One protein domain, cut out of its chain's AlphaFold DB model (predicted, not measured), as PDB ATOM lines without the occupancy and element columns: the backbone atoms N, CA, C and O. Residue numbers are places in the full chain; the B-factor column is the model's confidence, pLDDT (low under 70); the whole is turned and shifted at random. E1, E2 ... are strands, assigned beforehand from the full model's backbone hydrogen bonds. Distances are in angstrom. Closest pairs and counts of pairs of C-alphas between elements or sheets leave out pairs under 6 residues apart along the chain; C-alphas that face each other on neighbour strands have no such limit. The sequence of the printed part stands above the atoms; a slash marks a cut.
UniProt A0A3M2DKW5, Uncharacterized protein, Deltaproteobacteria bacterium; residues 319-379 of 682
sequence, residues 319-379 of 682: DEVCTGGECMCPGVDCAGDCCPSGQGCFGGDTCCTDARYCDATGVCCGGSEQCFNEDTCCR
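This is residues 319 to 379 of the 682 residues of an uncharacterized protein of Deltaproteobacteria bacterium (UniProt A0A3M2DKW5). With little regular structure, the printed part is a rod of three small two-stranded hairpins in a row: E1 and E2 at one end, E3 and E4 near the middle, E5 and E6 at the other end, with looped stretches between them. Of 61 printed residues, 18 are in the six named strands, E1 to E6 in chain order, with no named helix: all strand, each sheet antiparallel. It is loose, with a radius of gyration of the C-alphas of 13.3 A, spanning 44 by 21 by 12 A.

E1 is residues 321 to 323, from C-alpha 321 at (0.587, -3.416, -33.036), and E2 326 to 328. E3 is 344 to 346, 6.4 A long, and E4 350 to 352. E5 is 370 to 372, and E6 376 to 378, ending at C-alpha 378 (-22.218, -24.704, -43.036).

In the hairpin E1 and E2, N 321 and O 328 are 2.8 A apart. In E3 and E4, N 346 and O 350 are 2.9 A apart. In E5 and E6, N 372 and O 376 are 2.8 A apart. E2 and E3 are apart, as are E4 and E5.

The farthest C-alphas, of Gly 325 and Asn 373, are 44.9 A apart. The printed part has no cut. The links E2 to E3 and E4 to E5 are long. The pLDDT is under 70 at residues 319, 330 to 331 and 336.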
ATOM      1  N   ASP A 319      -3.372  -8.488 -29.860       69.50
ATOM      2  CA  ASP A 319      -3.849  -8.122 -31.194       69.50
ATOM      3  C   ASP A 319      -3.551  -6.648 -31.560       69.50
ATOM      4  O   ASP A 319      -3.859  -6.195 -32.666       69.50
ATOM      5  N   GLU A 320      -2.914  -5.889 -30.658       74.69
ATOM      6  CA  GLU A 320      -2.420  -4.533 -30.911       74.69
ATOM      7  C   GLU A 320      -1.004  -4.544 -31.511       74.69
ATOM      8  O   GLU A 320      -0.142  -5.350 -31.157       74.69
ATOM      9  N   VAL A 321      -0.725  -3.589 -32.402       80.31
ATOM     10  CA  VAL A 321       0.587  -3.416 -33.036       80.31
ATOM     11  C   VAL A 321       1.263  -2.159 -32.502       80.31
ATOM     12  O   VAL A 321       0.709  -1.059 -32.546       80.31
ATOM     13  N   CYS A 322       2.504  -2.314 -32.042       80.38
ATOM     14  CA  CYS A 322       3.320  -1.210 -31.559       80.38
ATOM     15  C   CYS A 322       3.786  -0.316 -32.717       80.38
ATOM     16  O   CYS A 322       4.685  -0.676 -33.480       80.38
ATOM     17  N   THR A 323       3.210   0.879 -32.828       80.12
ATOM     18  CA  THR A 323       3.569   1.869 -33.850       80.12
ATOM     19  C   THR A 323       4.068   3.137 -33.171       80.12
ATOM     20  O   THR A 323       3.339   3.797 -32.444       80.12
ATOM     21  N   GLY A 324       5.340   3.490 -33.384       75.00
ATOM     22  CA  GLY A 324       5.912   4.719 -32.816       75.00
ATOM     23  C   GLY A 324       6.041   4.737 -31.284       75.00
ATOM     24  O   GLY A 324       6.184   5.814 -30.713       75.00
ATOM     25  N   GLY A 325       6.019   3.572 -30.627       75.31
ATOM     26  CA  GLY A 325       6.062   3.458 -29.165       75.31
ATOM     27  C   GLY A 325       4.690   3.514 -28.487       75.31
ATOM     28  O   GLY A 325       4.634   3.546 -27.262       75.31
ATOM     29  N   GLU A 326       3.602   3.499 -29.262       79.25
ATOM     30  CA  GLU A 326       2.227   3.377 -28.773       79.25
ATOM     31  C   GLU A 326       1.565   2.121 -29.356       79.25
ATOM     32  O   GLU A 326       1.788   1.758 -30.514       79.25
ATOM     33  N   CYS A 327       0.756   1.448 -28.540       79.50
ATOM     34  CA  CYS A 327      -0.042   0.302 -28.962       79.50
ATOM     35  C   CYS A 327      -1.303   0.771 -29.675       79.50
ATOM     36  O   CYS A 327      -2.027   1.630 -29.169       79.50
ATOM     37  N   MET A 328      -1.532   0.250 -30.878       77.06
ATOM     38  CA  MET A 328      -2.674   0.617 -31.708       77.06
ATOM     39  C   MET A 328      -3.264  -0.630 -32.363       77.06
ATOM     40  O   MET A 328      -2.516  -1.461 -32.880       77.06
ATOM     41  N   CYS A 329      -4.594  -0.740 -32.427       75.69
ATOM     42  CA  CYS A 329      -5.217  -1.780 -33.242       75.69
ATOM     43  C   CYS A 329      -4.854  -1.563 -34.728       75.69
ATOM     44  O   CYS A 329      -5.094  -0.476 -35.266       75.69
ATOM     45  N   PRO A 330      -4.333  -2.584 -35.429       67.88
ATOM     46  CA  PRO A 330      -4.120  -2.516 -36.875       67.88
ATOM     47  C   PRO A 330      -5.446  -2.547 -37.662       67.88
ATOM     48  O   PRO A 330      -5.475  -2.151 -38.827       67.88
ATOM     49  N   GLY A 331      -6.528  -3.028 -37.033       68.81
ATOM     50  CA  GLY A 331      -7.874  -3.167 -37.596       68.81
ATOM     51  C   GLY A 331      -8.938  -2.332 -36.869       68.81
ATOM     52  O   GLY A 331      -8.731  -1.157 -36.571       68.81
ATOM     53  N   VAL A 332     -10.104  -2.936 -36.621       76.06
ATOM     54  CA  VAL A 332     -11.239  -2.307 -35.921       76.06
ATOM     55  C   VAL A 332     -11.249  -2.761 -34.457       76.06
ATOM     56  O   VAL A 332     -11.116  -3.952 -34.197       76.06
ATOM     57  N   ASP A 333     -11.412  -1.815 -33.528       77.25
ATOM     58  CA  ASP A 333     -11.657  -2.074 -32.102       77.25
ATOM     59  C   ASP A 333     -13.143  -2.403 -31.881       77.25
ATOM     60  O   ASP A 333     -14.022  -1.577 -32.166       77.25
ATOM     61  N   CYS A 334     -13.413  -3.611 -31.386       78.81
ATOM     62  CA  CYS A 334     -14.743  -4.093 -31.038       78.81
ATOM     63  C   CYS A 334     -14.892  -4.214 -29.522       78.81
ATOM     64  O   CYS A 334     -14.806  -5.299 -28.960       78.81
ATOM     65  N   ALA A 335     -15.158  -3.082 -28.866       76.81
ATOM     66  CA  ALA A 335     -15.411  -3.002 -27.424       76.81
ATOM     67  C   ALA A 335     -14.259  -3.528 -26.538       76.81
ATOM     68  O   ALA A 335     -14.513  -4.014 -25.434       76.81
ATOM     69  N   GLY A 336     -13.010  -3.353 -26.984       69.38
ATOM     70  CA  GLY A 336     -11.798  -3.750 -26.265       69.38
ATOM     71  C   GLY A 336     -11.000  -4.867 -26.936       69.38
ATOM     72  O   GLY A 336      -9.846  -5.051 -26.570       69.38
ATOM     73  N   ASP A 337     -11.570  -5.556 -27.929       73.00
ATOM     74  CA  ASP A 337     -10.882  -6.606 -28.687       73.00
ATOM     75  C   ASP A 337     -10.520  -6.097 -30.094       73.00
ATOM     76  O   ASP A 337     -11.384  -5.626 -30.846       73.00
ATOM     77  N   CYS A 338      -9.240  -6.176 -30.481       77.50
ATOM     78  CA  CYS A 338      -8.817  -5.797 -31.832       77.50
ATOM     79  C   CYS A 338      -9.128  -6.925 -32.823       77.50
ATOM     80  O   CYS A 338      -8.628  -8.044 -32.699       77.50
ATOM     81  N   CYS A 339      -9.875  -6.618 -33.884       78.62
ATOM     82  CA  CYS A 339     -10.115  -7.608 -34.925       78.62
ATOM     83  C   CYS A 339      -8.911  -7.804 -35.858       78.62
ATOM     84  O   CYS A 339      -8.307  -6.820 -36.307       78.62
ATOM     85  N   PRO A 340      -8.634  -9.059 -36.266       75.62
ATOM     86  CA  PRO A 340      -7.694  -9.361 -37.336       75.62
ATOM     87  C   PRO A 340      -8.029  -8.625 -38.638       75.62
ATOM     88  O   PRO A 340      -9.186  -8.310 -38.935       75.62
ATOM     89  N   SER A 341      -7.007  -8.405 -39.469       73.62
ATOM     90  CA  SER A 341      -7.166  -7.752 -40.774       73.62
ATOM     91  C   SER A 341      -8.237  -8.448 -41.628       73.62
ATOM     92  O   SER A 341      -8.157  -9.648 -41.883       73.62
ATOM     93  N   GLY A 342      -9.233  -7.683 -42.088       74.12
ATOM     94  CA  GLY A 342     -10.347  -8.179 -42.910       74.12
ATOM     95  C   GLY A 342     -11.616  -8.570 -42.142       74.12
ATOM     96  O   GLY A 342     -12.602  -8.937 -42.779       74.12
ATOM     97  N   GLN A 343     -11.627  -8.467 -40.810       82.69
ATOM     98  CA  GLN A 343     -12.810  -8.682 -39.971       82.69
ATOM     99  C   GLN A 343     -13.388  -7.348 -39.465       82.69
ATOM    100  O   GLN A 343     -12.680  -6.346 -39.371       82.69
ATOM    101  N   GLY A 344     -14.685  -7.333 -39.159       82.69
ATOM    102  CA  GLY A 344     -15.390  -6.200 -38.553       82.69
ATOM    103  C   GLY A 344     -16.164  -6.619 -37.302       82.69
ATOM    104  O   GLY A 344     -16.259  -7.809 -36.997       82.69
ATOM    105  N   CYS A 345     -16.725  -5.638 -36.591       85.06
ATOM    106  CA  CYS A 345     -17.560  -5.895 -35.418       85.06
ATOM    107  C   CYS A 345     -18.976  -6.279 -35.839       85.06
ATOM    108  O   CYS A 345     -19.700  -5.461 -36.411       85.06
ATOM    109  N   PHE A 346     -19.396  -7.481 -35.470       81.94
ATOM    110  CA  PHE A 346     -20.773  -7.937 -35.592       81.94
ATOM    111  C   PHE A 346     -21.329  -8.237 -34.194       81.94
ATOM    112  O   PHE A 346     -20.578  -8.565 -33.279       81.94
ATOM    113  N   GLY A 347     -22.625  -8.007 -33.966       74.81
ATOM    114  CA  GLY A 347     -23.246  -8.205 -32.643       74.81
ATOM    115  C   GLY A 347     -22.838  -7.209 -31.543       74.81
ATOM    116  O   GLY A 347     -23.461  -7.193 -30.485       74.81
ATOM    117  N   GLY A 348     -21.872  -6.323 -31.811       74.38
ATOM    118  CA  GLY A 348     -21.401  -5.267 -30.906       74.38
ATOM    119  C   GLY A 348     -20.006  -5.510 -30.322       74.38
ATOM    120  O   GLY A 348     -19.339  -4.538 -29.981       74.38
ATOM    121  N   ASP A 349     -19.561  -6.764 -30.267       79.94
ATOM    122  CA  ASP A 349     -18.299  -7.192 -29.643       79.94
ATOM    123  C   ASP A 349     -17.619  -8.378 -30.357       79.94
ATOM    124  O   ASP A 349     -16.521  -8.773 -29.986       79.94
ATOM    125  N   THR A 350     -18.226  -8.962 -31.396       82.75
ATOM    126  CA  THR A 350     -17.697 -10.180 -32.026       82.75
ATOM    127  C   THR A 350     -16.949  -9.862 -33.322       82.75
ATOM    128  O   THR A 350     -17.541  -9.391 -34.296       82.75
ATOM    129  N   CYS A 351     -15.652 -10.180 -33.364       84.75
ATOM    130  CA  CYS A 351     -14.843 -10.111 -34.580       84.75
ATOM    131  C   CYS A 351     -15.238 -11.207 -35.574       84.75
ATOM    132  O   CYS A 351     -15.088 -12.404 -35.311       84.75
ATOM    133  N   CYS A 352     -15.764 -10.806 -36.730       85.50
ATOM    134  CA  CYS A 352     -16.179 -11.740 -37.768       85.50
ATOM    135  C   CYS A 352     -16.097 -11.104 -39.162       85.50
ATOM    136  O   CYS A 352     -15.958  -9.892 -39.316       85.50
ATOM    137  N   THR A 353     -16.181 -11.922 -40.204       86.88
ATOM    138  CA  THR A 353     -16.486 -11.435 -41.556       86.88
ATOM    139  C   THR A 353     -17.989 -11.521 -41.784       86.88
ATOM    140  O   THR A 353     -18.599 -12.479 -41.310       86.88
ATOM    141  N   ASP A 354     -18.539 -10.627 -42.601       83.19
ATOM    142  CA  ASP A 354     -19.966 -10.603 -42.971       83.19
ATOM    143  C   ASP A 354     -20.499 -11.997 -43.365       83.19
ATOM    144  O   ASP A 354     -21.477 -12.481 -42.813       83.19
ATOM    145  N   ALA A 355     -19.757 -12.734 -44.198       82.75
ATOM    146  CA  ALA A 355     -20.147 -14.068 -44.669       82.75
ATOM    147  C   ALA A 355     -20.175 -15.180 -43.594       82.75
ATOM    148  O   ALA A 355     -20.675 -16.272 -43.856       82.75
ATOM    149  N   ARG A 356     -19.599 -14.960 -42.406       88.69
ATOM    150  CA  ARG A 356     -19.517 -15.972 -41.335       88.69
ATOM    151  C   ARG A 356     -20.356 -15.627 -40.113       88.69
ATOM    152  O   ARG A 356     -20.439 -16.456 -39.210       88.69
ATOM    153  N   TYR A 357     -20.910 -14.425 -40.044       90.38
ATOM    154  CA  TYR A 357     -21.683 -14.011 -38.887       90.38
ATOM    155  C   TYR A 357     -23.136 -14.449 -39.048       90.38
ATOM    156  O   TYR A 357     -23.769 -14.160 -40.059       90.38
ATOM    157  N   CYS A 358     -23.654 -15.162 -38.052       90.00
ATOM    158  CA  CYS A 358     -25.057 -15.536 -37.984       90.00
ATOM    159  C   CYS A 358     -25.815 -14.582 -37.064       90.00
ATOM    160  O   CYS A 358     -25.738 -14.704 -35.840       90.00
ATOM    161  N   ASP A 359     -26.564 -13.645 -37.651       86.31
ATOM    162  CA  ASP A 359     -27.299 -12.604 -36.923       86.31
ATOM    163  C   ASP A 359     -28.270 -13.154 -35.871       86.31
ATOM    164  O   ASP A 359     -28.393 -12.578 -34.787       86.31
ATOM    165  N   ALA A 360     -28.949 -14.269 -36.153       86.00
ATOM    166  CA  ALA A 360     -29.957 -14.822 -35.253       86.00
ATOM    167  C   ALA A 360     -29.345 -15.520 -34.028       86.00
ATOM    168  O   ALA A 360     -29.970 -15.558 -32.965       86.00
ATOM    169  N   THR A 361     -28.135 -16.071 -34.158       84.19
ATOM    170  CA  THR A 361     -27.444 -16.782 -33.069       84.19
ATOM    171  C   THR A 361     -26.361 -15.942 -32.398       84.19
ATOM    172  O   THR A 361     -25.965 -16.261 -31.278       84.19
ATOM    173  N   GLY A 362     -25.895 -14.872 -33.050       85.19
ATOM    174  CA  GLY A 362     -24.752 -14.077 -32.606       85.19
ATOM    175  C   GLY A 362     -23.425 -14.834 -32.683       85.19
ATOM    176  O   GLY A 362     -22.480 -14.485 -31.983       85.19
ATOM    177  N   VAL A 363     -23.354 -15.907 -33.479       86.19
ATOM    178  CA  VAL A 363     -22.181 -16.788 -33.570       86.19
ATOM    179  C   VAL A 363     -21.414 -16.520 -34.863       86.19
ATOM    180  O   VAL A 363     -22.004 -16.375 -35.931       86.19
ATOM    181  N   CYS A 364     -20.081 -16.503 -34.771       88.62
ATOM    182  CA  CYS A 364     -19.196 -16.494 -35.933       88.62
ATOM    183  C   CYS A 364     -18.800 -17.932 -36.306       88.62
ATOM    184  O   CYS A 364     -18.235 -18.658 -35.485       88.62
ATOM    185  N   CYS A 365     -19.081 -18.349 -37.541       89.94
ATOM    186  CA  CYS A 365     -18.791 -19.701 -38.017       89.94
ATOM    187  C   CYS A 365     -17.284 -19.998 -38.059       89.94
ATOM    188  O   CYS A 365     -16.468 -19.133 -38.382       89.94
ATOM    189  N   GLY A 366     -16.899 -21.233 -37.726       85.44
ATOM    190  CA  GLY A 366     -15.499 -21.650 -37.639       85.44
ATOM    191  C   GLY A 366     -14.879 -21.996 -38.996       85.44
ATOM    192  O   GLY A 366     -15.546 -22.476 -39.910       85.44
ATOM    193  N   GLY A 367     -13.564 -21.798 -39.129       84.38
ATOM    194  CA  GLY A 367     -12.806 -22.230 -40.310       84.38
ATOM    195  C   GLY A 367     -13.353 -21.665 -41.631       84.38
ATOM    196  O   GLY A 367     -13.467 -20.449 -41.782       84.38
ATOM    197  N   SER A 368     -13.667 -22.566 -42.572       83.62
ATOM    198  CA  SER A 368     -14.180 -22.275 -43.922       83.62
ATOM    199  C   SER A 368     -15.716 -22.331 -44.036       83.62
ATOM    200  O   SER A 368     -16.243 -22.526 -45.133       83.62
ATOM    201  N   GLU A 369     -16.439 -22.282 -42.916       91.50
ATOM    202  CA  GLU A 369     -17.906 -22.285 -42.891       91.50
ATOM    203  C   GLU A 369     -18.461 -20.866 -43.024       91.50
ATOM    204  O   GLU A 369     -17.842 -19.904 -42.574       91.50
ATOM    205  N   GLN A 370     -19.628 -20.747 -43.647       92.62
ATOM    206  CA  GLN A 370     -20.379 -19.506 -43.814       92.62
ATOM    207  C   GLN A 370     -21.723 -19.621 -43.102       92.62
ATOM    208  O   GLN A 370     -22.200 -20.733 -42.844       92.62
ATOM    209  N   CYS A 371     -22.318 -18.475 -42.782       92.31
ATOM    210  CA  CYS A 371     -23.659 -18.464 -42.231       92.31
ATOM    211  C   CYS A 371     -24.700 -18.591 -43.343       92.31
ATOM    212  O   CYS A 371     -24.704 -17.818 -44.300       92.31
ATOM    213  N   PHE A 372     -25.619 -19.533 -43.174       91.69
ATOM    214  CA  PHE A 372     -26.802 -19.686 -44.001       91.69
ATOM    215  C   PHE A 372     -28.054 -19.592 -43.129       91.69
ATOM    216  O   PHE A 372     -28.059 -20.039 -41.983       91.69
ATOM    217  N   ASN A 373     -29.117 -18.991 -43.672       88.69
ATOM    218  CA  ASN A 373     -30.389 -18.752 -42.975       88.69
ATOM    219  C   ASN A 373     -30.280 -18.011 -41.635       88.69
ATOM    220  O   ASN A 373     -31.113 -18.204 -40.757       88.69
ATOM    221  N   GLU A 374     -29.273 -17.147 -41.492       85.12
ATOM    222  CA  GLU A 374     -29.053 -16.305 -40.306       85.12
ATOM    223  C   GLU A 374     -28.692 -17.076 -39.017       85.12
ATOM    224  O   GLU A 374     -28.333 -16.439 -38.027       85.12
ATOM    225  N   ASP A 375     -28.738 -18.417 -39.007       89.75
ATOM    226  CA  ASP A 375     -28.515 -19.245 -37.814       89.75
ATOM    227  C   ASP A 375     -27.632 -20.492 -38.011       89.75
ATOM    228  O   ASP A 375     -27.176 -21.068 -37.018       89.75
ATOM    229  N   THR A 376     -27.366 -20.913 -39.251       91.12
ATOM    230  CA  THR A 376     -26.730 -22.202 -39.536       91.12
ATOM    231  C   THR A 376     -25.348 -22.033 -40.152       91.12
ATOM    232  O   THR A 376     -25.198 -21.606 -41.295       91.12
ATOM    233  N   CYS A 377     -24.318 -22.457 -39.422       91.81
ATOM    234  CA  CYS A 377     -22.964 -22.563 -39.958       91.81
ATOM    235  C   CYS A 377     -22.817 -23.808 -40.835       91.81
ATOM    236  O   CYS A 377     -23.037 -24.932 -40.382       91.81
ATOM    237  N   CYS A 378     -22.433 -23.611 -42.095       93.44
ATOM    238  CA  CYS A 378     -22.218 -24.704 -43.036       93.44
ATOM    239  C   CYS A 378     -21.103 -24.376 -44.029       93.44
ATOM    240  O   CYS A 378     -20.842 -23.216 -44.347       93.44
ATOM    241  N   ARG A 379     -20.440 -25.399 -44.576       92.94
ATOM    242  CA  ARG A 379     -19.567 -25.181 -45.738       92.94
ATOM    243  C   ARG A 379     -20.430 -24.890 -46.970       92.94
ATOM    244  O   ARG A 379     -21.431 -25.583 -47.143       92.94
TER     245      ARG A 379